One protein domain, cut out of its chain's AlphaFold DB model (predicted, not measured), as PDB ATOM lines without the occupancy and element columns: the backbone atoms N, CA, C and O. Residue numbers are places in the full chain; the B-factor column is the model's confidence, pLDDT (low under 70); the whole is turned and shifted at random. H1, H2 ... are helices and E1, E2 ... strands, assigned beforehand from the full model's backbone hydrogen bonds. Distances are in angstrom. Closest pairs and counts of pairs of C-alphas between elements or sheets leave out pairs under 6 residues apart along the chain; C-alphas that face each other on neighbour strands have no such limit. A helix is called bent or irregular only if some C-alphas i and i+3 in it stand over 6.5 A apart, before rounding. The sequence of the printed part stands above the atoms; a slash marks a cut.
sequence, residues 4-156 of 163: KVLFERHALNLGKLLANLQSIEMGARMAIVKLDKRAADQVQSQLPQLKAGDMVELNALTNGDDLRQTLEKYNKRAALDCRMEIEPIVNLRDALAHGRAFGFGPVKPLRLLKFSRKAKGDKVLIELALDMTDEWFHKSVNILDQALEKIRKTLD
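AT A GLANCE: This is residues 4 to 156 of the 163 residues of an uncharacterized protein of Nitrospira sp (UniProt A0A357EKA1). Two long helices, H1 and H5, run side by side as the core of an elongated body, with the helical hairpin of H3 and H4 packed on them and a strongly twisted three-stranded sheet at the end where H1 and H5 begin. At the other end H2 makes a corner with H1, and residues 48 to 55, of which 48 and 49 belong to H2, stick out. The printed part has 153 residues with five named helices and three named strands, in the order H1 H2 H3 H4 E1 E2 E3 H5; the antiparallel sheet has the order E1 E2 E3, and the class is mixed, helices and strands. The whole is loose, with a radius of gyration of the C-alphas of 18.6 A, and spans 55 by 36 by 30 A, only just elongated.

IN THESE COORDINATES: E1 is residues 100 to 104. E2, residues 107 to 120, is 30.5 A long and bends by 82 degrees at residue 117; E3, residues 123 to 131, is 22.1 A long and bends by 62 degrees at residue 127. H1, residues 4 to 34, is 43.7 A long and begins at C-alpha 4 (46.301, 1.174, -27.975). H5, residues 134 to 155, is 30.8 A long and ends at C-alpha 155 (8.320, 7.329, -20.941). H3 is residues 67 to 77 and H4 residues 86 to 98. H2, residues 37 to 49, is irregular: C-alphas 45 and 48 are 7.4 A apart.

HOW THE PARTS SIT: The sheet is a meander, each strand the antiparallel neighbour of the one before. N 102 and O 111 of E1 and E2 are 2.8 A apart, and N 114 and O 128 of E2 and E3 2.9 A, both within hydrogen-bond range. H4 is on the sheet, over E2 and E3, at a height over the sheet of 11.7 A, and stands up from it at 44 degrees. H1 and H5 only graze the sheet, with residues 6 to 11 and 134 to 137. H1, the hub, touches H5 at a shallow tilt of 23 degrees, the same way; their closest C-alphas, Ala 31 and Leu 155, are 5.7 A apart. With residues 25 to 32 alone H1 touches H3, closest at the C-alphas of Ile 32 and Tyr 74, 5.7 A. H3 and H4 form a helical hairpin, closest at the C-alphas of Arg 68 and Val 90, 6.2 A. With residues 88 to 92 alone H4 touches H5, closest at the C-alphas of Ile 89 and Leu 144, 6.9 A. H1 and H2 only just touch, only at the corner, with 3 pairs of C-alphas within 8 A, the closest those of Lys 34 and Ala 40, 5.3 A. In H1, H4 and H5 every O i to N i+4 pair is within hydrogen-bond range; in H2 7 of 9 are, in H3 6 of 7.

THE WHOLE: The two C-alphas farthest apart, those of Arg 38 and Pro 106, are 56.4 A apart. The printed part has no cut, and the link from H2 to H3, 17 residues, is long. Residues 105 to 108 have pLDDT under 70.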
ATOM      1  N   LYS A   4      46.966   0.526 -29.103       82.19
ATOM      2  CA  LYS A   4      46.301   1.174 -27.975       82.19
ATOM      3  C   LYS A   4      44.992   1.851 -28.394       82.19
ATOM      4  O   LYS A   4      43.962   1.577 -27.790       82.19
ATOM      5  N   VAL A   5      45.006   2.657 -29.458       84.38
ATOM      6  CA  VAL A   5      43.812   3.395 -29.926       84.38
ATOM      7  C   VAL A   5      42.676   2.442 -30.290       84.38
ATOM      8  O   VAL A   5      41.510   2.694 -29.996       84.38
ATOM      9  N   LEU A   6      43.007   1.326 -30.937       80.31
ATOM     10  CA  LEU A   6      41.991   0.361 -31.325       80.31
ATOM     11  C   LEU A   6      41.488  -0.436 -30.110       80.31
ATOM     12  O   LEU A   6      40.285  -0.634 -29.990       80.31
ATOM     13  N   PHE A   7      42.353  -0.813 -29.165       82.06
ATOM     14  CA  PHE A   7      41.911  -1.421 -27.906       82.06
ATOM     15  C   PHE A   7      40.961  -0.502 -27.118       82.06
ATOM     16  O   PHE A   7      39.888  -0.938 -26.706       82.06
ATOM     17  N   GLU A   8      41.303   0.781 -26.975       86.94
ATOM     18  CA  GLU A   8      40.453   1.788 -26.326       86.94
ATOM     19  C   GLU A   8      39.102   1.933 -27.037       86.94
ATOM     20  O   GLU A   8      38.058   1.966 -26.385       86.94
ATOM     21  N   ARG A   9      39.091   1.936 -28.378       88.12
ATOM     22  CA  ARG A   9      37.847   1.953 -29.161       88.12
ATOM     23  C   ARG A   9      36.991   0.709 -28.918       88.12
ATOM     24  O   ARG A   9      35.779   0.836 -28.746       88.12
ATOM     25  N   HIS A  10      37.596  -0.477 -28.886       87.81
ATOM     26  CA  HIS A  10      36.887  -1.723 -28.577       87.81
ATOM     27  C   HIS A  10      36.293  -1.692 -27.163       87.81
ATOM     28  O   HIS A  10      35.125  -2.038 -26.990       87.81
ATOM     29  N   ALA A  11      37.065  -1.244 -26.170       88.75
ATOM     30  CA  ALA A  11      36.599  -1.108 -24.793       88.75
ATOM     31  C   ALA A  11      35.426  -0.123 -24.687       88.75
ATOM     32  O   ALA A  11      34.414  -0.435 -24.059       88.75
ATOM     33  N   LEU A  12      35.514   1.026 -25.367       93.00
ATOM     34  CA  LEU A  12      34.428   2.002 -25.438       93.00
ATOM     35  C   LEU A  12      33.164   1.400 -26.062       93.00
ATOM     36  O   LEU A  12      32.075   1.555 -25.513       93.00
ATOM     37  N   ASN A  13      33.288   0.705 -27.195       93.25
ATOM     38  CA  ASN A  13      32.137   0.106 -27.869       93.25
ATOM     39  C   ASN A  13      31.497  -1.016 -27.039       93.25
ATOM     40  O   ASN A  13      30.273  -1.098 -26.973       93.25
ATOM     41  N   LEU A  14      32.292  -1.834 -26.346       92.81
ATOM     42  CA  LEU A  14      31.770  -2.814 -25.393       92.81
ATOM     43  C   LEU A  14      31.051  -2.131 -24.220       92.81
ATOM     44  O   LEU A  14      29.958  -2.552 -23.845       92.81
ATOM     45  N   GLY A  15      31.621  -1.045 -23.691       94.69
ATOM     46  CA  GLY A  15      30.987  -0.217 -22.667       94.69
ATOM     47  C   GLY A  15      29.623   0.318 -23.108       94.69
ATOM     48  O   GLY A  15      28.661   0.209 -22.352       94.69
ATOM     49  N   LYS A  16      29.504   0.803 -24.353       96.56
ATOM     50  CA  LYS A  16      28.221   1.234 -24.936       96.56
ATOM     51  C   LYS A  16      27.186   0.111 -24.945       96.56
ATOM     52  O   LYS A  16      26.056   0.337 -24.531       96.56
ATOM     53  N   LEU A  17      27.560  -1.104 -25.359       96.94
ATOM     54  CA  LEU A  17      26.632  -2.242 -25.357       96.94
ATOM     55  C   LEU A  17      26.123  -2.560 -23.947       96.94
ATOM     56  O   LEU A  17      24.922  -2.726 -23.750       96.94
ATOM     57  N   LEU A  18      27.023  -2.621 -22.961       96.38
ATOM     58  CA  LEU A  18      26.657  -2.916 -21.574       96.38
ATOM     59  C   LEU A  18      25.767  -1.823 -20.972       96.38
ATOM     60  O   LEU A  18      24.749  -2.142 -20.355       96.38
ATOM     61  N   ALA A  19      26.116  -0.552 -21.191       97.12
ATOM     62  CA  ALA A  19      25.342   0.593 -20.725       97.12
ATOM     63  C   ALA A  19      23.951   0.642 -21.372       97.12
ATOM     64  O   ALA A  19      22.955   0.818 -20.667       97.12
ATOM     65  N   ASN A  20      23.859   0.416 -22.684       98.06
ATOM     66  CA  ASN A  20      22.582   0.388 -23.392       98.06
ATOM     67  C   ASN A  20      21.703  -0.777 -22.918       98.06
ATOM     68  O   ASN A  20      20.527  -0.566 -22.646       98.06
ATOM     69  N   LEU A  21      22.254  -1.985 -22.748       98.31
ATOM     70  CA  LEU A  21      21.505  -3.134 -22.217       98.31
ATOM     71  C   LEU A  21      20.963  -2.870 -20.807       98.31
ATOM     72  O   LEU A  21      19.800  -3.159 -20.536       98.31
ATOM     73  N   GLN A  22      21.787  -2.295 -19.927       97.38
ATOM     74  CA  GLN A  22      21.362  -1.905 -18.582       97.38
ATOM     75  C   GLN A  22      20.246  -0.849 -18.628       97.38
ATOM     76  O   GLN A  22      19.268  -0.940 -17.887       97.38
ATOM     77  N   SER A  23      20.382   0.134 -19.520       97.38
ATOM     78  CA  SER A  23      19.412   1.218 -19.698       97.38
ATOM     79  C   SER A  23      18.089   0.716 -20.276       97.38
ATOM     80  O   SER A  23      17.034   1.167 -19.846       97.38
ATOM     81  N   ILE A  24      18.124  -0.249 -21.199       98.25
ATOM     82  CA  ILE A  24      16.927  -0.905 -21.740       98.25
ATOM     83  C   ILE A  24      16.181  -1.638 -20.632       98.25
ATOM     84  O   ILE A  24      14.970  -1.473 -20.511       98.25
ATOM     85  N   GLU A  25      16.883  -2.428 -19.814       98.06
ATOM     86  CA  GLU A  25      16.241  -3.167 -18.728       98.06
ATOM     87  C   GLU A  25      15.569  -2.211 -17.738       98.06
ATOM     88  O   GLU A  25      14.371  -2.321 -17.481       98.06
ATOM     89  N   MET A  26      16.319  -1.231 -17.229       96.56
ATOM     90  CA  MET A  26      15.790  -0.282 -16.253       96.56
ATOM     91  C   MET A  26      14.675   0.585 -16.848       96.56
ATOM     92  O   MET A  26      13.620   0.741 -16.241       96.56
ATOM     93  N   GLY A  27      14.864   1.096 -18.064       96.56
ATOM     94  CA  GLY A  27      13.872   1.916 -18.749       96.56
ATOM     95  C   GLY A  27      12.576   1.155 -19.041       96.56
ATOM     96  O   GLY A  27      11.491   1.704 -18.853       96.56
ATOM     97  N   ALA A  28      12.653  -0.126 -19.412       97.88
ATOM     98  CA  ALA A  28      11.475  -0.975 -19.570       97.88
ATOM     99  C   ALA A  28      10.741  -1.189 -18.235       97.88
ATOM    100  O   ALA A  28       9.513  -1.101 -18.200       97.88
ATOM    101  N   ARG A  29      11.467  -1.404 -17.127       96.88
ATOM    102  CA  ARG A  29      10.866  -1.499 -15.782       96.88
ATOM    103  C   ARG A  29      10.173  -0.199 -15.380       96.88
ATOM    104  O   ARG A  29       9.019  -0.238 -14.955       96.88
ATOM    105  N   MET A  30      10.827   0.946 -15.582       94.25
ATOM    106  CA  MET A  30      10.241   2.270 -15.341       94.25
ATOM    107  C   MET A  30       8.989   2.496 -16.193       94.25
ATOM    108  O   MET A  30       7.976   2.958 -15.679       94.25
ATOM    109  N   ALA A  31       9.017   2.117 -17.473       94.38
ATOM    110  CA  ALA A  31       7.859   2.226 -18.354       94.38
ATOM    111  C   ALA A  31       6.691   1.349 -17.880       94.38
ATOM    112  O   ALA A  31       5.550   1.801 -17.883       94.38
ATOM    113  N   ILE A  32       6.958   0.119 -17.422       95.31
ATOM    114  CA  ILE A  32       5.924  -0.749 -16.843       95.31
ATOM    115  C   ILE A  32       5.302  -0.099 -15.602       95.31
ATOM    116  O   ILE A  32       4.078  -0.103 -15.490       95.31
ATOM    117  N   VAL A  33       6.120   0.468 -14.705       93.19
ATOM    118  CA  VAL A  33       5.640   1.194 -13.517       93.19
ATOM    119  C   VAL A  33       4.811   2.412 -13.914       93.19
ATOM    120  O   VAL A  33       3.704   2.558 -13.426       93.19
ATOM    121  N   LYS A  34       5.291   3.261 -14.829       89.75
ATOM    122  CA  LYS A  34       4.567   4.463 -15.280       89.75
ATOM    123  C   LYS A  34       3.187   4.124 -15.851       89.75
ATOM    124  O   LYS A  34       2.223   4.855 -15.639       89.75
ATOM    125  N   LEU A  35       3.087   3.017 -16.588       89.31
ATOM    126  CA  LEU A  35       1.829   2.543 -17.169       89.31
ATOM    127  C   LEU A  35       0.891   1.897 -16.130       89.31
ATOM    128  O   LEU A  35      -0.281   1.672 -16.429       89.31
ATOM    129  N   ASP A  36       1.376   1.634 -14.913       88.06
ATOM    130  CA  ASP A  36       0.602   1.184 -13.758       88.06
ATOM    131  C   ASP A  36       0.496   2.316 -12.720       88.06
ATOM    132  O   ASP A  36       1.362   2.495 -11.864       88.06
ATOM    133  N   LYS A  37      -0.599   3.085 -12.779       79.56
ATOM    134  CA  LYS A  37      -0.795   4.283 -11.938       79.56
ATOM    135  C   LYS A  37      -0.567   4.031 -10.444       79.56
ATOM    136  O   LYS A  37      -0.011   4.887  -9.770       79.56
ATOM    137  N   ARG A  38      -0.965   2.862  -9.931       80.69
ATOM    138  CA  ARG A  38      -0.785   2.530  -8.511       80.69
ATOM    139  C   ARG A  38       0.691   2.334  -8.174       80.69
ATOM    140  O   ARG A  38       1.152   2.837  -7.155       80.69
ATOM    141  N   ALA A  39       1.418   1.614  -9.026       81.56
ATOM    142  CA  ALA A  39       2.845   1.385  -8.836       81.56
ATOM    143  C   ALA A  39       3.655   2.685  -8.971       81.56
ATOM    144  O   ALA A  39       4.639   2.864  -8.256       81.56
ATOM    145  N   ALA A  40       3.245   3.598  -9.857       80.88
ATOM    146  CA  ALA A  40       3.911   4.886 -10.047       80.88
ATOM    147  C   ALA A  40       3.916   5.741  -8.766       80.88
ATOM    148  O   ALA A  40       4.984   6.176  -8.329       80.88
ATOM    149  N   ASP A  41       2.759   5.904  -8.119       80.06
ATOM    150  CA  ASP A  41       2.625   6.700  -6.888       80.06
ATOM    151  C   ASP A  41       3.455   6.113  -5.724       80.06
ATOM    152  O   ASP A  41       4.088   6.831  -4.939       80.06
ATOM    153  N   GLN A  42       3.500   4.782  -5.630       79.75
ATOM    154  CA  GLN A  42       4.287   4.052  -4.632       79.75
ATOM    155  C   GLN A  42       5.793   4.259  -4.828       79.75
ATOM    156  O   GLN A  42       6.523   4.571  -3.888       79.75
ATOM    157  N   VAL A  43       6.265   4.133  -6.068       81.38
ATOM    158  CA  VAL A  43       7.684   4.266  -6.413       81.38
ATOM    159  C   VAL A  43       8.204   5.674  -6.129       81.38
ATOM    160  O   VAL A  43       9.275   5.815  -5.537       81.38
ATOM    161  N   GLN A  44       7.440   6.706  -6.494       77.12
ATOM    162  CA  GLN A  44       7.834   8.102  -6.295       77.12
ATOM    163  C   GLN A  44       7.959   8.474  -4.808       77.12
ATOM    164  O   GLN A  44       8.820   9.272  -4.440       77.12
ATOM    165  N   SER A  45       7.116   7.891  -3.952       75.06
ATOM    166  CA  SER A  45       7.108   8.178  -2.515       75.06
ATOM    167  C   SER A  45       8.133   7.363  -1.718       75.06
ATOM    168  O   SER A  45       8.668   7.876  -0.736       75.06
ATOM    169  N   GLN A  46       8.435   6.125  -2.129       78.62
ATOM    170  CA  GLN A  46       9.246   5.194  -1.334       78.62
ATOM    171  C   GLN A  46      10.732   5.168  -1.716       78.62
ATOM    172  O   GLN A  46      11.580   5.233  -0.827       78.62
ATOM    173  N   LEU A  47      11.077   5.075  -3.011       79.12
ATOM    174  CA  LEU A  47      12.446   4.725  -3.436       79.12
ATOM    175  C   LEU A  47      13.564   5.627  -2.879       79.12
ATOM    176  O   LEU A  47      14.584   5.076  -2.465       79.12
ATOM    177  N   PRO A  48      13.425   6.968  -2.828       83.12
ATOM    178  CA  PRO A  48      14.500   7.838  -2.346       83.12
ATOM    179  C   PRO A  48      14.863   7.647  -0.866       83.12
ATOM    180  O   PRO A  48      15.907   8.126  -0.431       83.12
ATOM    181  N   GLN A  49      13.995   6.996  -0.086       86.50
ATOM    182  CA  GLN A  49      14.131   6.858   1.366       86.50
ATOM    183  C   GLN A  49      14.576   5.454   1.800       86.50
ATOM    184  O   GLN A  49      14.835   5.239   2.985       86.50
ATOM    185  N   LEU A  50      14.653   4.503   0.866       88.25
ATOM    186  CA  LEU A  50      14.946   3.108   1.175       88.25
ATOM    187  C   LEU A  50      16.388   2.902   1.638       88.25
ATOM    188  O   LEU A  50      17.335   3.489   1.111       88.25
ATOM    189  N   LYS A  51      16.555   1.969   2.571       93.81
ATOM    190  CA  LYS A  51      17.848   1.465   3.043       93.81
ATOM    191  C   LYS A  51      17.887  -0.061   3.002       93.81
ATOM    192  O   LYS A  51      16.872  -0.747   2.885       93.81
ATOM    193  N   ALA A  52      19.096  -0.611   3.106       94.19
ATOM    194  CA  ALA A  52      19.288  -2.054   3.169       94.19
ATOM    195  C   ALA A  52      18.531  -2.657   4.368       94.19
ATOM    196  O   ALA A  52      18.682  -2.192   5.498       94.19
ATOM    197  N   GLY A  53      17.745  -3.706   4.109       94.50
ATOM    198  CA  GLY A  53      16.911  -4.389   5.105       94.50
ATOM    199  C   GLY A  53      15.439  -3.965   5.108       94.50
ATOM    200  O   GLY A  53      14.634  -4.653   5.732       94.50
ATOM    201  N   ASP A  54      15.074  -2.893   4.400       93.31
ATOM    202  CA  ASP A  54      13.674  -2.490   4.271       93.31
ATOM    203  C   ASP A  54      12.877  -3.476   3.403       93.31
ATOM    204  O   ASP A  54      13.375  -4.031   2.418       93.31
ATOM    205  N   MET A  55      11.604  -3.664   3.757       90.81
ATOM    206  CA  MET A  55      10.641  -4.408   2.947       90.81
ATOM    207  C   MET A  55       9.956  -3.450   1.976       90.81
ATOM    208  O   MET A  55       9.442  -2.411   2.386       90.81
ATOM    209  N   VAL A  56       9.920  -3.818   0.699       88.56
ATOM    210  CA  VAL A  56       9.353  -3.003  -0.382       88.56
ATOM    211  C   VAL A  56       8.227  -3.739  -1.089       88.56
ATOM    212  O   VAL A  56       8.159  -4.970  -1.081       88.56
ATOM    213  N   GLU A  57       7.340  -2.985  -1.725       88.81
ATOM    214  CA  GLU A  57       6.255  -3.560  -2.510       88.81
ATOM    215  C   GLU A  57       6.793  -4.267  -3.758       88.81
ATOM    216  O   GLU A  57       7.737  -3.813  -4.409       88.81
ATOM    217  N   LEU A  58       6.171  -5.395  -4.106       90.06
ATOM    218  CA  LEU A  58       6.532  -6.163  -5.292       90.06
ATOM    219  C   LEU A  58       5.964  -5.489  -6.549       90.06
ATOM    220  O   LEU A  58       4.754  -5.486  -6.767       90.06
ATOM    221  N   ASN A  59       6.838  -4.958  -7.400       91.69
ATOM    222  CA  ASN A  59       6.491  -4.318  -8.669       91.69
ATOM    223  C   ASN A  59       7.610  -4.533  -9.710       91.69
ATOM    224  O   ASN A  59       8.538  -5.309  -9.485       91.69
ATOM    225  N   ALA A  60       7.528  -3.883 -10.875       94.00
ATOM    226  CA  ALA A  60       8.499  -4.088 -11.954       94.00
ATOM    227  C   ALA A  60       9.934  -3.623 -11.629       94.00
ATOM    228  O   ALA A  60      10.860  -4.060 -12.306       94.00
ATOM    229  N   LEU A  61      10.149  -2.785 -10.610       93.12
ATOM    230  CA  LEU A  61      11.487  -2.381 -10.151       93.12
ATOM    231  C   LEU A  61      12.074  -3.330  -9.100       93.12
ATOM    232  O   LEU A  61      13.292  -3.394  -8.966       93.12
ATOM    233  N   THR A  62      11.234  -4.055  -8.361       91.81
ATOM    234  CA  THR A  62      11.658  -4.881  -7.213       91.81
ATOM    235  C   THR A  62      11.543  -6.382  -7.467       91.81
ATOM    236  O   THR A  62      12.117  -7.180  -6.729       91.81
ATOM    237  N   ASN A  63      10.804  -6.794  -8.499       94.25
ATOM    238  CA  ASN A  63      10.656  -8.201  -8.842       94.25
ATOM    239  C   ASN A  63      11.948  -8.805  -9.425       94.25
ATOM    240  O   ASN A  63      12.802  -8.113  -9.978       94.25
ATOM    241  N   GLY A  64      12.065 -10.130  -9.332       95.94
ATOM    242  CA  GLY A  64      13.199 -10.890  -9.861       95.94
ATOM    243  C   GLY A  64      13.082 -11.260 -11.340       95.94
ATOM    244  O   GLY A  64      13.652 -12.276 -11.730       95.94
ATOM    245  N   ASP A  65      12.307 -10.516 -12.139       98.06
ATOM    246  CA  ASP A  65      12.195 -10.798 -13.574       98.06
ATOM    247  C   ASP A  65      13.565 -10.670 -14.248       98.06
ATOM    248  O   ASP A  65      14.312  -9.735 -13.957       98.06
ATOM    249  N   ASP A  66      13.878 -11.550 -15.194       97.19
ATOM    250  CA  ASP A  66      15.024 -11.354 -16.080       97.19
ATOM    251  C   ASP A  66      14.715 -10.338 -17.202       97.19
ATOM    252  O   ASP A  66      13.598  -9.818 -17.338       97.19
ATOM    253  N   LEU A  67      15.720 -10.040 -18.034       97.88
ATOM    254  CA  LEU A  67      15.571  -9.112 -19.157       97.88
ATOM    255  C   LEU A  67      14.456  -9.542 -20.122       97.88
ATOM    256  O   LEU A  67      13.673  -8.704 -20.563       97.88
ATOM    257  N   ARG A  68      14.347 -10.835 -20.444       98.56
ATOM    258  CA  ARG A  68      13.325 -11.346 -21.370       98.56
ATOM    259  C   ARG A  68      11.932 -11.117 -20.799       98.56
ATOM    260  O   ARG A  68      11.092 -10.512 -21.461       98.56
ATOM    261  N   GLN A  69      11.709 -11.551 -19.563       98.50
ATOM    262  CA  GLN A  69      10.436 -11.400 -18.860       98.50
ATOM    263  C   GLN A  69      10.038  -9.925 -18.734       98.50
ATOM    264  O   GLN A  69       8.878  -9.572 -18.962       98.50
ATOM    265  N   THR A  70      11.007  -9.055 -18.439       98.50
ATOM    266  CA  THR A  70      10.812  -7.602 -18.384       98.50
ATOM    267  C   THR A  70      10.347  -7.057 -19.735       98.50
ATOM    268  O   THR A  70       9.314  -6.387 -19.807       98.50
ATOM    269  N   LEU A  71      11.049  -7.379 -20.826       98.56
ATOM    270  CA  LEU A  71      10.705  -6.880 -22.160       98.56
ATOM    271  C   LEU A  71       9.375  -7.438 -22.681       98.56
ATOM    272  O   LEU A  71       8.613  -6.715 -23.323       98.56
ATOM    273  N   GLU A  72       9.033  -8.685 -22.357       98.56
ATOM    274  CA  GLU A  72       7.718  -9.256 -22.661       98.56
ATOM    275  C   GLU A  72       6.597  -8.516 -21.920       98.56
ATOM    276  O   GLU A  72       5.560  -8.192 -22.508       98.56
ATOM    277  N   LYS A  73       6.791  -8.217 -20.628       98.06
ATOM    278  CA  LYS A  73       5.829  -7.448 -19.824       98.06
ATOM    279  C   LYS A  73       5.696  -6.007 -20.311       98.06
ATOM    280  O   LYS A  73       4.576  -5.487 -20.290       98.06
ATOM    281  N   TYR A  74       6.789  -5.397 -20.765       97.88
ATOM    282  CA  TYR A  74       6.792  -4.083 -21.401       97.88
ATOM    283  C   TYR A  74       6.006  -4.111 -22.718       97.88
ATOM    284  O   TYR A  74       5.025  -3.385 -22.851       97.88
ATOM    285  N   ASN A  75       6.336  -5.013 -23.650       98.12
ATOM    286  CA  ASN A  75       5.673  -5.101 -24.957       98.12
ATOM    287  C   ASN A  75       4.160  -5.350 -24.845       98.12
ATOM    288  O   ASN A  75       3.393  -4.858 -25.670       98.12
ATOM    289  N   LYS A  76       3.714  -6.090 -23.821       97.31
ATOM    290  CA  LYS A  76       2.283  -6.300 -23.538       97.31
ATOM    291  C   LYS A  76       1.535  -5.004 -23.196       97.31
ATOM    292  O   LYS A  76       0.333  -4.941 -23.433       97.31
ATOM    293  N   ARG A  77       2.221  -4.001 -22.639       94.88
ATOM    294  CA  ARG A  77       1.646  -2.721 -22.182       94.88
ATOM    295  C   ARG A  77       1.916  -1.565 -23.143       94.88
ATOM    296  O   ARG A  77       1.118  -0.639 -23.210       94.88
ATOM    297  N   ALA A  78       3.029  -1.617 -23.868       94.81
ATOM    298  CA  ALA A  78       3.433  -0.577 -24.799       94.81
ATOM    299  C   ALA A  78       2.489  -0.486 -26.011       94.81
ATOM    300  O   ALA A  78       1.956  -1.498 -26.493       94.81
ATOM    301  N   ALA A  79       2.348   0.735 -26.537       94.88
ATOM    302  CA  ALA A  79       1.734   0.988 -27.837       94.88
ATOM    303  C   ALA A  79       2.453   0.190 -28.939       94.88
ATOM    304  O   ALA A  79       3.635  -0.138 -28.808       94.88
ATOM    305  N   LEU A  80       1.739  -0.154 -30.017       94.81
ATOM    306  CA  LEU A  80       2.245  -1.064 -31.058       94.81
ATOM    307  C   LEU A  80       3.571  -0.598 -31.676       94.81
ATOM    308  O   LEU A  80       4.466  -1.415 -31.879       94.81
ATOM    309  N   ASP A  81       3.718   0.701 -31.923       95.12
ATOM    310  CA  ASP A  81       4.919   1.337 -32.475       95.12
ATOM    311  C   ASP A  81       6.096   1.398 -31.480       95.12
ATOM    312  O   ASP A  81       7.258   1.504 -31.880       95.12
ATOM    313  N   CYS A  82       5.807   1.261 -30.186       96.19
ATOM    314  CA  CYS A  82       6.782   1.227 -29.098       96.19
ATOM    315  C   CYS A  82       7.198  -0.199 -28.698       96.19
ATOM    316  O   CYS A  82       8.049  -0.372 -27.822       96.19
ATOM    317  N   ARG A  83       6.642  -1.244 -29.325       96.94
ATOM    318  CA  ARG A  83       7.060  -2.635 -29.077       96.94
ATOM    319  C   ARG A  83       8.395  -2.933 -29.744       96.94
ATOM    320  O   ARG A  83       8.651  -2.507 -30.870       96.94
ATOM    321  N   MET A  84       9.255  -3.689 -29.072       96.06
ATOM    322  CA  MET A  84      10.596  -4.037 -29.560       96.06
ATOM    323  C   MET A  84      10.767  -5.531 -29.822       96.06
ATOM    324  O   MET A  84      10.087  -6.360 -29.219       96.06
ATOM    325  N   GLU A  85      11.701  -5.873 -30.705       97.44
ATOM    326  CA  GLU A  85      12.124  -7.258 -30.900       97.44
ATOM    327  C   GLU A  85      13.013  -7.694 -29.733       97.44
ATOM    328  O   GLU A  85      14.026  -7.063 -29.438       97.44
ATOM    329  N   ILE A  86      12.618  -8.768 -29.050       98.38
ATOM    330  CA  ILE A  86      13.238  -9.184 -27.785       98.38
ATOM    331  C   ILE A  86      14.497 -10.021 -28.025       98.38
ATOM    332  O   ILE A  86      15.516  -9.805 -27.368       98.38
ATOM    333  N   GLU A  87      14.448 -10.961 -28.976       98.25
ATOM    334  CA  GLU A  87      15.525 -11.939 -29.186       98.25
ATOM    335  C   GLU A  87      16.896 -11.310 -29.445       98.25
ATOM    336  O   GLU A  87      17.855 -11.730 -28.796       98.25
ATOM    337  N   PRO A  88      17.047 -10.289 -30.315       97.94
ATOM    338  CA  PRO A  88      18.362  -9.698 -30.556       97.94
ATOM    339  C   PRO A  88      18.986  -9.098 -29.287       97.94
ATOM    340  O   PRO A  88      20.193  -9.213 -29.079       97.94
ATOM    341  N   ILE A  89      18.164  -8.501 -28.419       98.50
ATOM    342  CA  ILE A  89      18.597  -7.849 -27.177       98.50
ATOM    343  C   ILE A  89      18.980  -8.903 -26.132       98.50
ATOM    344  O   ILE A  89      20.059  -8.835 -25.538       98.50
ATOM    345  N   VAL A  90      18.118  -9.903 -25.931       98.25
ATOM    346  CA  VAL A  90      18.339 -10.975 -24.951       98.25
ATOM    347  C   VAL A  90      19.541 -11.831 -25.336       98.25
ATOM    348  O   VAL A  90      20.394 -12.080 -24.487       98.25
ATOM    349  N   ASN A  91      19.661 -12.218 -26.608       97.25
ATOM    350  CA  ASN A  91      20.792 -13.014 -27.084       97.25
ATOM    351  C   ASN A  91      22.112 -12.251 -26.941       97.25
ATOM    352  O   ASN A  91      23.121 -12.840 -26.561       97.25
ATOM    353  N   LEU A  92      22.111 -10.935 -27.183       97.44
ATOM    354  CA  LEU A  92      23.291 -10.108 -26.954       97.44
ATOM    355  C   LEU A  92      23.656 -10.026 -25.464       97.44
ATOM    356  O   LEU A  92      24.830 -10.167 -25.120       97.44
ATOM    357  N   ARG A  93      22.675  -9.840 -24.570       97.69
ATOM    358  CA  ARG A  93      22.912  -9.817 -23.116       97.69
ATOM    359  C   ARG A  93      23.473 -11.141 -22.615       97.69
ATOM    360  O   ARG A  93      24.457 -11.129 -21.884       97.69
ATOM    361  N   ASP A  94      22.870 -12.254 -23.013       96.75
ATOM    362  CA  ASP A  94      23.310 -13.600 -22.643       96.75
ATOM    363  C   ASP A  94      24.730 -13.888 -23.162       96.75
ATOM    364  O   ASP A  94      25.593 -14.326 -22.396       96.75
ATOM    365  N   ALA A  95      25.014 -13.544 -24.424       96.31
ATOM    366  CA  ALA A  95      26.343 -13.689 -25.008       96.31
ATOM    367  C   ALA A  95      27.409 -12.882 -24.253       96.31
ATOM    368  O   ALA A  95      28.511 -13.382 -24.044       96.31
ATOM    369  N   LEU A  96      27.100 -11.656 -23.818       95.56
ATOM    370  CA  LEU A  96      28.039 -10.815 -23.068       95.56
ATOM    371  C   LEU A  96      28.176 -11.232 -21.596       95.56
ATOM    372  O   LEU A  96      29.270 -11.149 -21.047       95.56
ATOM    373  N   ALA A  97      27.095 -11.685 -20.956       95.25
ATOM    374  CA  ALA A  97      27.096 -12.079 -19.546       95.25
ATOM    375  C   ALA A  97      27.786 -13.429 -19.301       95.25
ATOM    376  O   ALA A  97      28.364 -13.650 -18.237       95.25
ATOM    377  N   HIS A  98      27.714 -14.341 -20.274       95.56
ATOM    378  CA  HIS A  98      28.228 -15.708 -20.140       95.56
ATOM    379  C   HIS A  98      29.352 -16.050 -21.124       95.56
ATOM    380  O   HIS A  98      29.979 -17.106 -21.004       95.56
ATOM    381  N   GLY A  99      29.616 -15.179 -22.096       95.31
ATOM    382  CA  GLY A  99      30.744 -15.309 -23.006       95.31
ATOM    383  C   GLY A  99      32.054 -14.803 -22.411       95.31
ATOM    384  O   GLY A  99      32.123 -14.232 -21.323       95.31
ATOM    385  N   ARG A 100      33.130 -15.036 -23.154       93.81
ATOM    386  CA  ARG A 100      34.485 -14.578 -22.847       93.81
ATOM    387  C   ARG A 100      35.039 -13.877 -24.077       93.81
ATOM    388  O   ARG A 100      35.001 -14.443 -25.170       93.81
ATOM    389  N   ALA A 101      35.526 -12.653 -23.896       90.62
ATOM    390  CA  ALA A 101      36.173 -11.886 -24.952       90.62
ATOM    391  C   ALA A 101      37.685 -12.148 -24.940       90.62
ATOM    392  O   ALA A 101      38.330 -12.036 -23.899       90.62
ATOM    393  N   PHE A 102      38.244 -12.479 -26.100       87.19
ATOM    394  CA  PHE A 102      39.663 -12.763 -26.289       87.19
ATOM    395  C   PHE A 102      40.261 -11.825 -27.337       87.19
ATOM    396  O   PHE A 102      39.656 -11.585 -28.379       87.19
ATOM    397  N   GLY A 103      41.472 -11.332 -27.082       82.81
ATOM    398  CA  GLY A 103      42.352 -10.781 -28.112       82.81
ATOM    399  C   GLY A 103      43.453 -11.795 -28.405       82.81
ATOM    400  O   GLY A 103      44.104 -12.259 -27.470       82.81
ATOM    401  N   PHE A 104      43.650 -12.173 -29.668       71.12
ATOM    402  CA  PHE A 104      44.668 -13.154 -30.055       71.12
ATOM    403  C   PHE A 104      45.779 -12.492 -30.879       71.12
ATOM    404  O   PHE A 104      45.527 -11.956 -31.957       71.12
ATOM    405  N   GLY A 105      47.026 -12.586 -30.401       67.50
ATOM    406  CA  GLY A 105      48.211 -12.117 -31.127       67.50
ATOM    407  C   GLY A 105      48.152 -10.624 -31.503       67.50
ATOM    408  O   GLY A 105      47.552  -9.838 -30.771       67.50
ATOM    409  N   PRO A 106      48.748 -10.209 -32.637       64.62
ATOM    410  CA  PRO A 106      48.665  -8.827 -33.120       64.62
ATOM    411  C   PRO A 106      47.286  -8.464 -33.716       64.62
ATOM    412  O   PRO A 106      47.112  -7.364 -34.240       64.62
ATOM    413  N   VAL A 107      46.303  -9.377 -33.691       60.00
ATOM    414  CA  VAL A 107      45.068  -9.272 -34.477       60.00
ATOM    415  C   VAL A 107      43.898  -8.748 -33.649       60.00
ATOM    416  O   VAL A 107      43.521  -9.285 -32.608       60.00
ATOM    417  N   LYS A 108      43.292  -7.703 -34.212       68.75
ATOM    418  CA  LYS A 108      41.917  -7.268 -33.979       68.75
ATOM    419  C   LYS A 108      41.038  -7.814 -35.106       68.75
ATOM    420  O   LYS A 108      41.540  -7.936 -36.225       68.75
ATOM    421  N   PRO A 109      39.744  -8.066 -34.877       80.81
ATOM    422  CA  PRO A 109      38.929  -7.679 -33.716       80.81
ATOM    423  C   PRO A 109      39.051  -8.607 -32.496       80.81
ATOM    424  O   PRO A 109      39.560  -9.719 -32.594       80.81
ATOM    425  N   LEU A 110      38.542  -8.149 -31.343       87.12
ATOM    426  CA  LEU A 110      38.259  -9.033 -30.204       87.12
ATOM    427  C   LEU A 110      37.269 -10.122 -30.624       87.12
ATOM    428  O   LEU A 110      36.340  -9.854 -31.383       87.12
ATOM    429  N   ARG A 111      37.424 -11.329 -30.086       91.06
ATOM    430  CA  ARG A 111      36.541 -12.464 -30.355       91.06
ATOM    431  C   ARG A 111      35.739 -12.833 -29.117       91.06
ATOM    432  O   ARG A 111      36.322 -13.107 -28.071       91.06
ATOM    433  N   LEU A 112      34.416 -12.876 -29.241       94.38
ATOM    434  CA  LEU A 112      33.502 -13.341 -28.205       94.38
ATOM    435  C   LEU A 112      33.211 -14.829 -28.405       94.38
ATOM    436  O   LEU A 112      32.687 -15.236 -29.445       94.38
ATOM    437  N   LEU A 113      33.533 -15.634 -27.394       96.12
ATOM    438  CA  LEU A 113      33.211 -17.057 -27.355       96.12
ATOM    439  C   LEU A 113      32.261 -17.355 -26.194       96.12
ATOM    440  O   LEU A 113      32.555 -16.993 -25.055       96.12
ATOM    441  N   LYS A 114      31.161 -18.062 -26.459       97.31
ATOM    442  CA  LYS A 114      30.289 -18.642 -25.426       97.31
ATOM    443  C   LYS A 114      30.459 -20.153 -25.427       97.31
ATOM    444  O   LYS A 114      30.476 -20.774 -26.487       97.31
ATOM    445  N   PHE A 115      30.571 -20.734 -24.241       96.69
ATOM    446  CA  PHE A 115      30.766 -22.168 -24.059       96.69
ATOM    447  C   PHE A 115      29.527 -22.793 -23.428       96.69
ATOM    448  O   PHE A 115      28.851 -22.157 -22.620       96.69
ATOM    449  N   SER A 116      29.268 -24.054 -23.757       95.75
ATOM    450  CA  SER A 116      28.168 -24.804 -23.173       95.75
ATOM    451  C   SER A 116      28.339 -24.970 -21.675       95.75
ATOM    452  O   SER A 116      29.431 -25.237 -21.171       95.75
ATOM    453  N   ARG A 117      27.219 -24.895 -20.952       92.81
ATOM    454  CA  ARG A 117      27.209 -25.083 -19.495       92.81
ATOM    455  C   ARG A 117      27.642 -26.491 -19.079       92.81
ATOM    456  O   ARG A 117      28.245 -26.663 -18.026       92.81
ATOM    457  N   LYS A 118      27.295 -27.500 -19.884       94.88
ATOM    458  CA  LYS A 118      27.649 -28.904 -19.642       94.88
ATOM    459  C   LYS A 118      28.875 -29.286 -20.464       94.88
ATOM    460  O   LYS A 118      28.927 -28.995 -21.661       94.88
ATOM    461  N   ALA A 119      29.817 -29.969 -19.823       95.00
ATOM    462  CA  ALA A 119      30.932 -30.617 -20.497       95.00
ATOM    463  C   ALA A 119      30.494 -31.952 -21.124       95.00
ATOM    464  O   ALA A 119      29.550 -32.600 -20.664       95.00
ATOM    465  N   LYS A 120      31.200 -32.365 -22.175       95.19
ATOM    466  CA  LYS A 120      31.158 -33.702 -22.771       95.19
ATOM    467  C   LYS A 120      32.532 -34.336 -22.544       95.19
ATOM    468  O   LYS A 120      33.457 -34.083 -23.310       95.19
ATOM    469  N   GLY A 121      32.666 -35.104 -21.461       95.06
ATOM    470  CA  GLY A 121      33.973 -35.566 -20.980       95.06
ATOM    471  C   GLY A 121      34.808 -34.398 -20.446       95.06
ATOM    472  O   GLY A 121      34.333 -33.636 -19.608       95.06
ATOM    473  N   ASP A 122      36.020 -34.235 -20.969       95.69
ATOM    474  CA  ASP A 122      36.978 -33.165 -20.655       95.69
ATOM    475  C   ASP A 122      36.815 -31.906 -21.534       95.69
ATOM    476  O   ASP A 122      37.598 -30.961 -21.437       95.69
ATOM    477  N   LYS A 123      35.797 -31.873 -22.403       96.50
ATOM    478  CA  LYS A 123      35.587 -30.812 -23.401       96.50
ATOM    479  C   LYS A 123      34.282 -30.063 -23.173       96.50
ATOM    480  O   LYS A 123      33.291 -30.628 -22.718       96.50
ATOM    481  N   VAL A 124      34.247 -28.798 -23.578       96.94
ATOM    482  CA  VAL A 124      33.024 -27.980 -23.656       96.94
ATOM    483  C   VAL A 124      32.729 -27.622 -25.111       96.94
ATOM    484  O   VAL A 124      33.650 -27.463 -25.911       96.94
ATOM    485  N   LEU A 125      31.449 -27.518 -25.470       97.06
ATOM    486  CA  LEU A 125      31.032 -27.073 -26.800       97.06
ATOM    487  C   LEU A 125      31.145 -25.547 -26.879       97.06
ATOM    488  O   LEU A 125      30.813 -24.856 -25.922       97.06
ATOM    489  N   ILE A 126      31.577 -25.015 -28.019       96.75
ATOM    490  CA  ILE A 126      31.467 -23.582 -28.310       96.75
ATOM    491  C   ILE A 126      30.061 -23.338 -28.872       96.75
ATOM    492  O   ILE A 126      29.748 -23.805 -29.963       96.75
ATOM    493  N   GLU A 127      29.210 -22.651 -28.113       96.69
ATOM    494  CA  GLU A 127      27.824 -22.318 -28.489       96.69
ATOM    495  C   GLU A 127      27.740 -21.036 -29.327       96.69
ATOM    496  O   GLU A 127      26.830 -20.881 -30.136       96.69
ATOM    497  N   LEU A 128      28.697 -20.125 -29.147       96.56
ATOM    498  CA  LEU A 128      28.821 -18.898 -29.928       96.56
ATOM    499  C   LEU A 128      30.295 -18.639 -30.202       96.56
ATOM    500  O   LEU A 128      31.113 -18.702 -29.285       96.56
ATOM    501  N   ALA A 129      30.617 -18.290 -31.443       95.12
ATOM    502  CA  ALA A 129      31.912 -17.745 -31.807       95.12
ATOM    503  C   ALA A 129      31.708 -16.583 -32.773       95.12
ATOM    504  O   ALA A 129      31.216 -16.775 -33.882       95.12
ATOM    505  N   LEU A 130      32.086 -15.389 -32.338       94.06
ATOM    506  CA  LEU A 130      31.819 -14.145 -33.043       94.06
ATOM    507  C   LEU A 130      33.046 -13.243 -32.972       94.06
ATOM    508  O   LEU A 130      33.588 -13.019 -31.891       94.06
ATOM    509  N   ASP A 131      33.399 -12.647 -34.100       92.38
ATOM    510  CA  ASP A 131      34.374 -11.566 -34.161       92.38
ATOM    511  C   ASP A 131      33.665 -10.221 -33.957       92.38
ATOM    512  O   ASP A 131      32.759  -9.847 -34.703       92.38
ATOM    513  N   MET A 132      34.069  -9.478 -32.929       92.38
ATOM    514  CA  MET A 132      33.491  -8.190 -32.543       92.38
ATOM    515  C   MET A 132      34.072  -7.069 -33.414       92.38
ATOM    516  O   MET A 132      34.783  -6.189 -32.927       92.38
ATOM    517  N   THR A 133      33.838  -7.139 -34.725       92.31
ATOM    518  CA  THR A 133      34.260  -6.110 -35.686       92.31
ATOM    519  C   THR A 133      33.604  -4.762 -35.376       92.31
ATOM    520  O   THR A 133      32.584  -4.695 -34.687       92.31
ATOM    521  N   ASP A 134      34.152  -3.667 -35.912       91.00
ATOM    522  CA  ASP A 134      33.495  -2.356 -35.800       91.00
ATOM    523  C   ASP A 134      32.079  -2.378 -36.405       91.00
ATOM    524  O   ASP A 134      31.166  -1.771 -35.850       91.00
ATOM    525  N   GLU A 135      31.879  -3.119 -37.499       94.06
ATOM    526  CA  GLU A 135      30.564  -3.324 -38.114       94.06
ATOM    527  C   GLU A 135      29.606  -4.051 -37.165       94.06
ATOM    528  O   GLU A 135      28.464  -3.621 -36.988       94.06
ATOM    529  N   TRP A 136      30.075  -5.117 -36.509       95.38
ATOM    530  CA  TRP A 136      29.274  -5.834 -35.526       95.38
ATOM    531  C   TRP A 136      28.882  -4.923 -34.363       95.38
ATOM    532  O   TRP A 136      27.704  -4.854 -34.017       95.38
ATOM    533  N   PHE A 137      29.834  -4.163 -33.810       95.50
ATOM    534  CA  PHE A 137      29.534  -3.192 -32.761       95.50
ATOM    535  C   PHE A 137      28.509  -2.166 -33.219       95.50
ATOM    536  O   PHE A 137      27.553  -1.913 -32.496       95.50
ATOM    537  N   HIS A 138      28.682  -1.590 -34.409       95.81
ATOM    538  CA  HIS A 138      27.761  -0.594 -34.940       95.81
ATOM    539  C   HIS A 138      26.343  -1.159 -35.081       95.81
ATOM    540  O   HIS A 138      25.381  -0.547 -34.618       95.81
ATOM    541  N   LYS A 139      26.213  -2.364 -35.647       97.06
ATOM    542  CA  LYS A 139      24.926  -3.050 -35.790       97.06
ATOM    543  C   LYS A 139      24.288  -3.351 -34.434       97.06
ATOM    544  O   LYS A 139      23.107  -3.068 -34.245       97.06
ATOM    545  N   SER A 140      25.053  -3.900 -33.493       97.62
ATOM    546  CA  SER A 140      24.570  -4.215 -32.148       97.62
ATOM    547  C   SER A 140      24.155  -2.962 -31.381       97.62
ATOM    548  O   SER A 140      23.081  -2.957 -30.796       97.62
ATOM    549  N   VAL A 141      24.948  -1.886 -31.428       97.44
ATOM    550  CA  VAL A 141      24.599  -0.600 -30.803       97.44
ATOM    551  C   VAL A 141      23.311  -0.044 -31.408       97.44
ATOM    552  O   VAL A 141      22.402   0.276 -30.655       97.44
ATOM    553  N   ASN A 142      23.174  -0.027 -32.737       97.50
ATOM    554  CA  ASN A 142      21.975   0.483 -33.408       97.50
ATOM    555  C   ASN A 142      20.698  -0.287 -33.015       97.50
ATOM    556  O   ASN A 142      19.656   0.319 -32.784       97.50
ATOM    557  N   ILE A 143      20.771  -1.618 -32.880       97.94
ATOM    558  CA  ILE A 143      19.643  -2.429 -32.379       97.94
ATOM    559  C   ILE A 143      19.217  -1.959 -30.981       97.94
ATOM    560  O   ILE A 143      18.024  -1.807 -30.711       97.94
ATOM    561  N   LEU A 144      20.184  -1.718 -30.094       98.31
ATOM    562  CA  LEU A 144      19.903  -1.269 -28.734       98.31
ATOM    563  C   LEU A 144      19.400   0.180 -28.695       98.31
ATOM    564  O   LEU A 144      18.465   0.471 -27.955       98.31
ATOM    565  N   ASP A 145      19.954   1.070 -29.517       97.31
ATOM    566  CA  ASP A 145      19.521   2.469 -29.611       97.31
ATOM    567  C   ASP A 145      18.063   2.568 -30.088       97.31
ATOM    568  O   ASP A 145      17.269   3.321 -29.526       97.31
ATOM    569  N   GLN A 146      17.657   1.742 -31.057       97.56
ATOM    570  CA  GLN A 146      16.259   1.665 -31.496       97.56
ATOM    571  C   GLN A 146      15.318   1.169 -30.390       97.56
ATOM    572  O   GLN A 146      14.182   1.635 -30.283       97.56
ATOM    573  N   ALA A 147      15.768   0.222 -29.562       97.81
ATOM    574  CA  ALA A 147      15.001  -0.241 -28.409       97.81
ATOM    575  C   ALA A 147      14.877   0.856 -27.338       97.81
ATOM    576  O   ALA A 147      13.784   1.081 -26.813       97.81
ATOM    577  N   LEU A 148      15.964   1.581 -27.063       97.00
ATOM    578  CA  LEU A 148      15.960   2.730 -26.158       97.00
ATOM    579  C   LEU A 148      15.012   3.825 -26.636       97.00
ATOM    580  O   LEU A 148      14.250   4.351 -25.832       97.00
ATOM    581  N   GLU A 149      14.987   4.121 -27.933       95.94
ATOM    582  CA  GLU A 149      14.085   5.129 -28.490       95.94
ATOM    583  C   GLU A 149      12.607   4.773 -28.265       95.94
ATOM    584  O   GLU A 149      11.792   5.628 -27.919       95.94
ATOM    585  N   LYS A 150      12.249   3.492 -28.382       96.19
ATOM    586  CA  LYS A 150      10.891   3.007 -28.099       96.19
ATOM    587  C   LYS A 150      10.505   3.161 -26.623       96.19
ATOM    588  O   LYS A 150       9.385   3.570 -26.311       96.19
ATOM    589  N   ILE A 151      11.442   2.881 -25.717       96.12
ATOM    590  CA  ILE A 151      11.261   3.117 -24.279       96.12
ATOM    591  C   ILE A 151      11.125   4.617 -24.002       96.12
ATOM    592  O   ILE A 151      10.225   5.018 -23.267       96.12
ATOM    593  N   ARG A 152      11.970   5.449 -24.625       93.69
ATOM    594  CA  ARG A 152      11.971   6.912 -24.488       93.69
ATOM    595  C   ARG A 152      10.616   7.508 -24.858       93.69
ATOM    596  O   ARG A 152      10.095   8.332 -24.108       93.69
ATOM    597  N   LYS A 153      10.025   7.035 -25.960       92.69
ATOM    598  CA  LYS A 153       8.662   7.384 -26.382       92.69
ATOM    599  C   LYS A 153       7.617   6.984 -25.345       92.69
ATOM    600  O   LYS A 153       6.798   7.807 -24.974       92.69
ATOM    601  N   THR A 154       7.680   5.763 -24.811       91.31
ATOM    602  CA  THR A 154       6.731   5.305 -23.773       91.31
ATOM    603  C   THR A 154       6.841   6.119 -22.478       91.31
ATOM    604  O   THR A 154       5.849   6.420 -21.807       91.31
ATOM    605  N   LEU A 155       8.062   6.498 -22.109       89.12
ATOM    606  CA  LEU A 155       8.320   7.329 -20.941       89.12
ATOM    607  C   LEU A 155       7.998   8.809 -21.167       89.12
ATOM    608  O   LEU A 155       7.970   9.542 -20.184       89.12
ATOM    609  N   ASP A 156       7.650   9.241 -22.382       77.56
ATOM    610  CA  ASP A 156       7.526  10.658 -22.749       77.56
ATOM    611  C   ASP A 156       8.749  11.466 -22.285       77.56
ATOM    612  O   ASP A 156       8.617  12.538 -21.697       77.56
TER     613      ASP A 156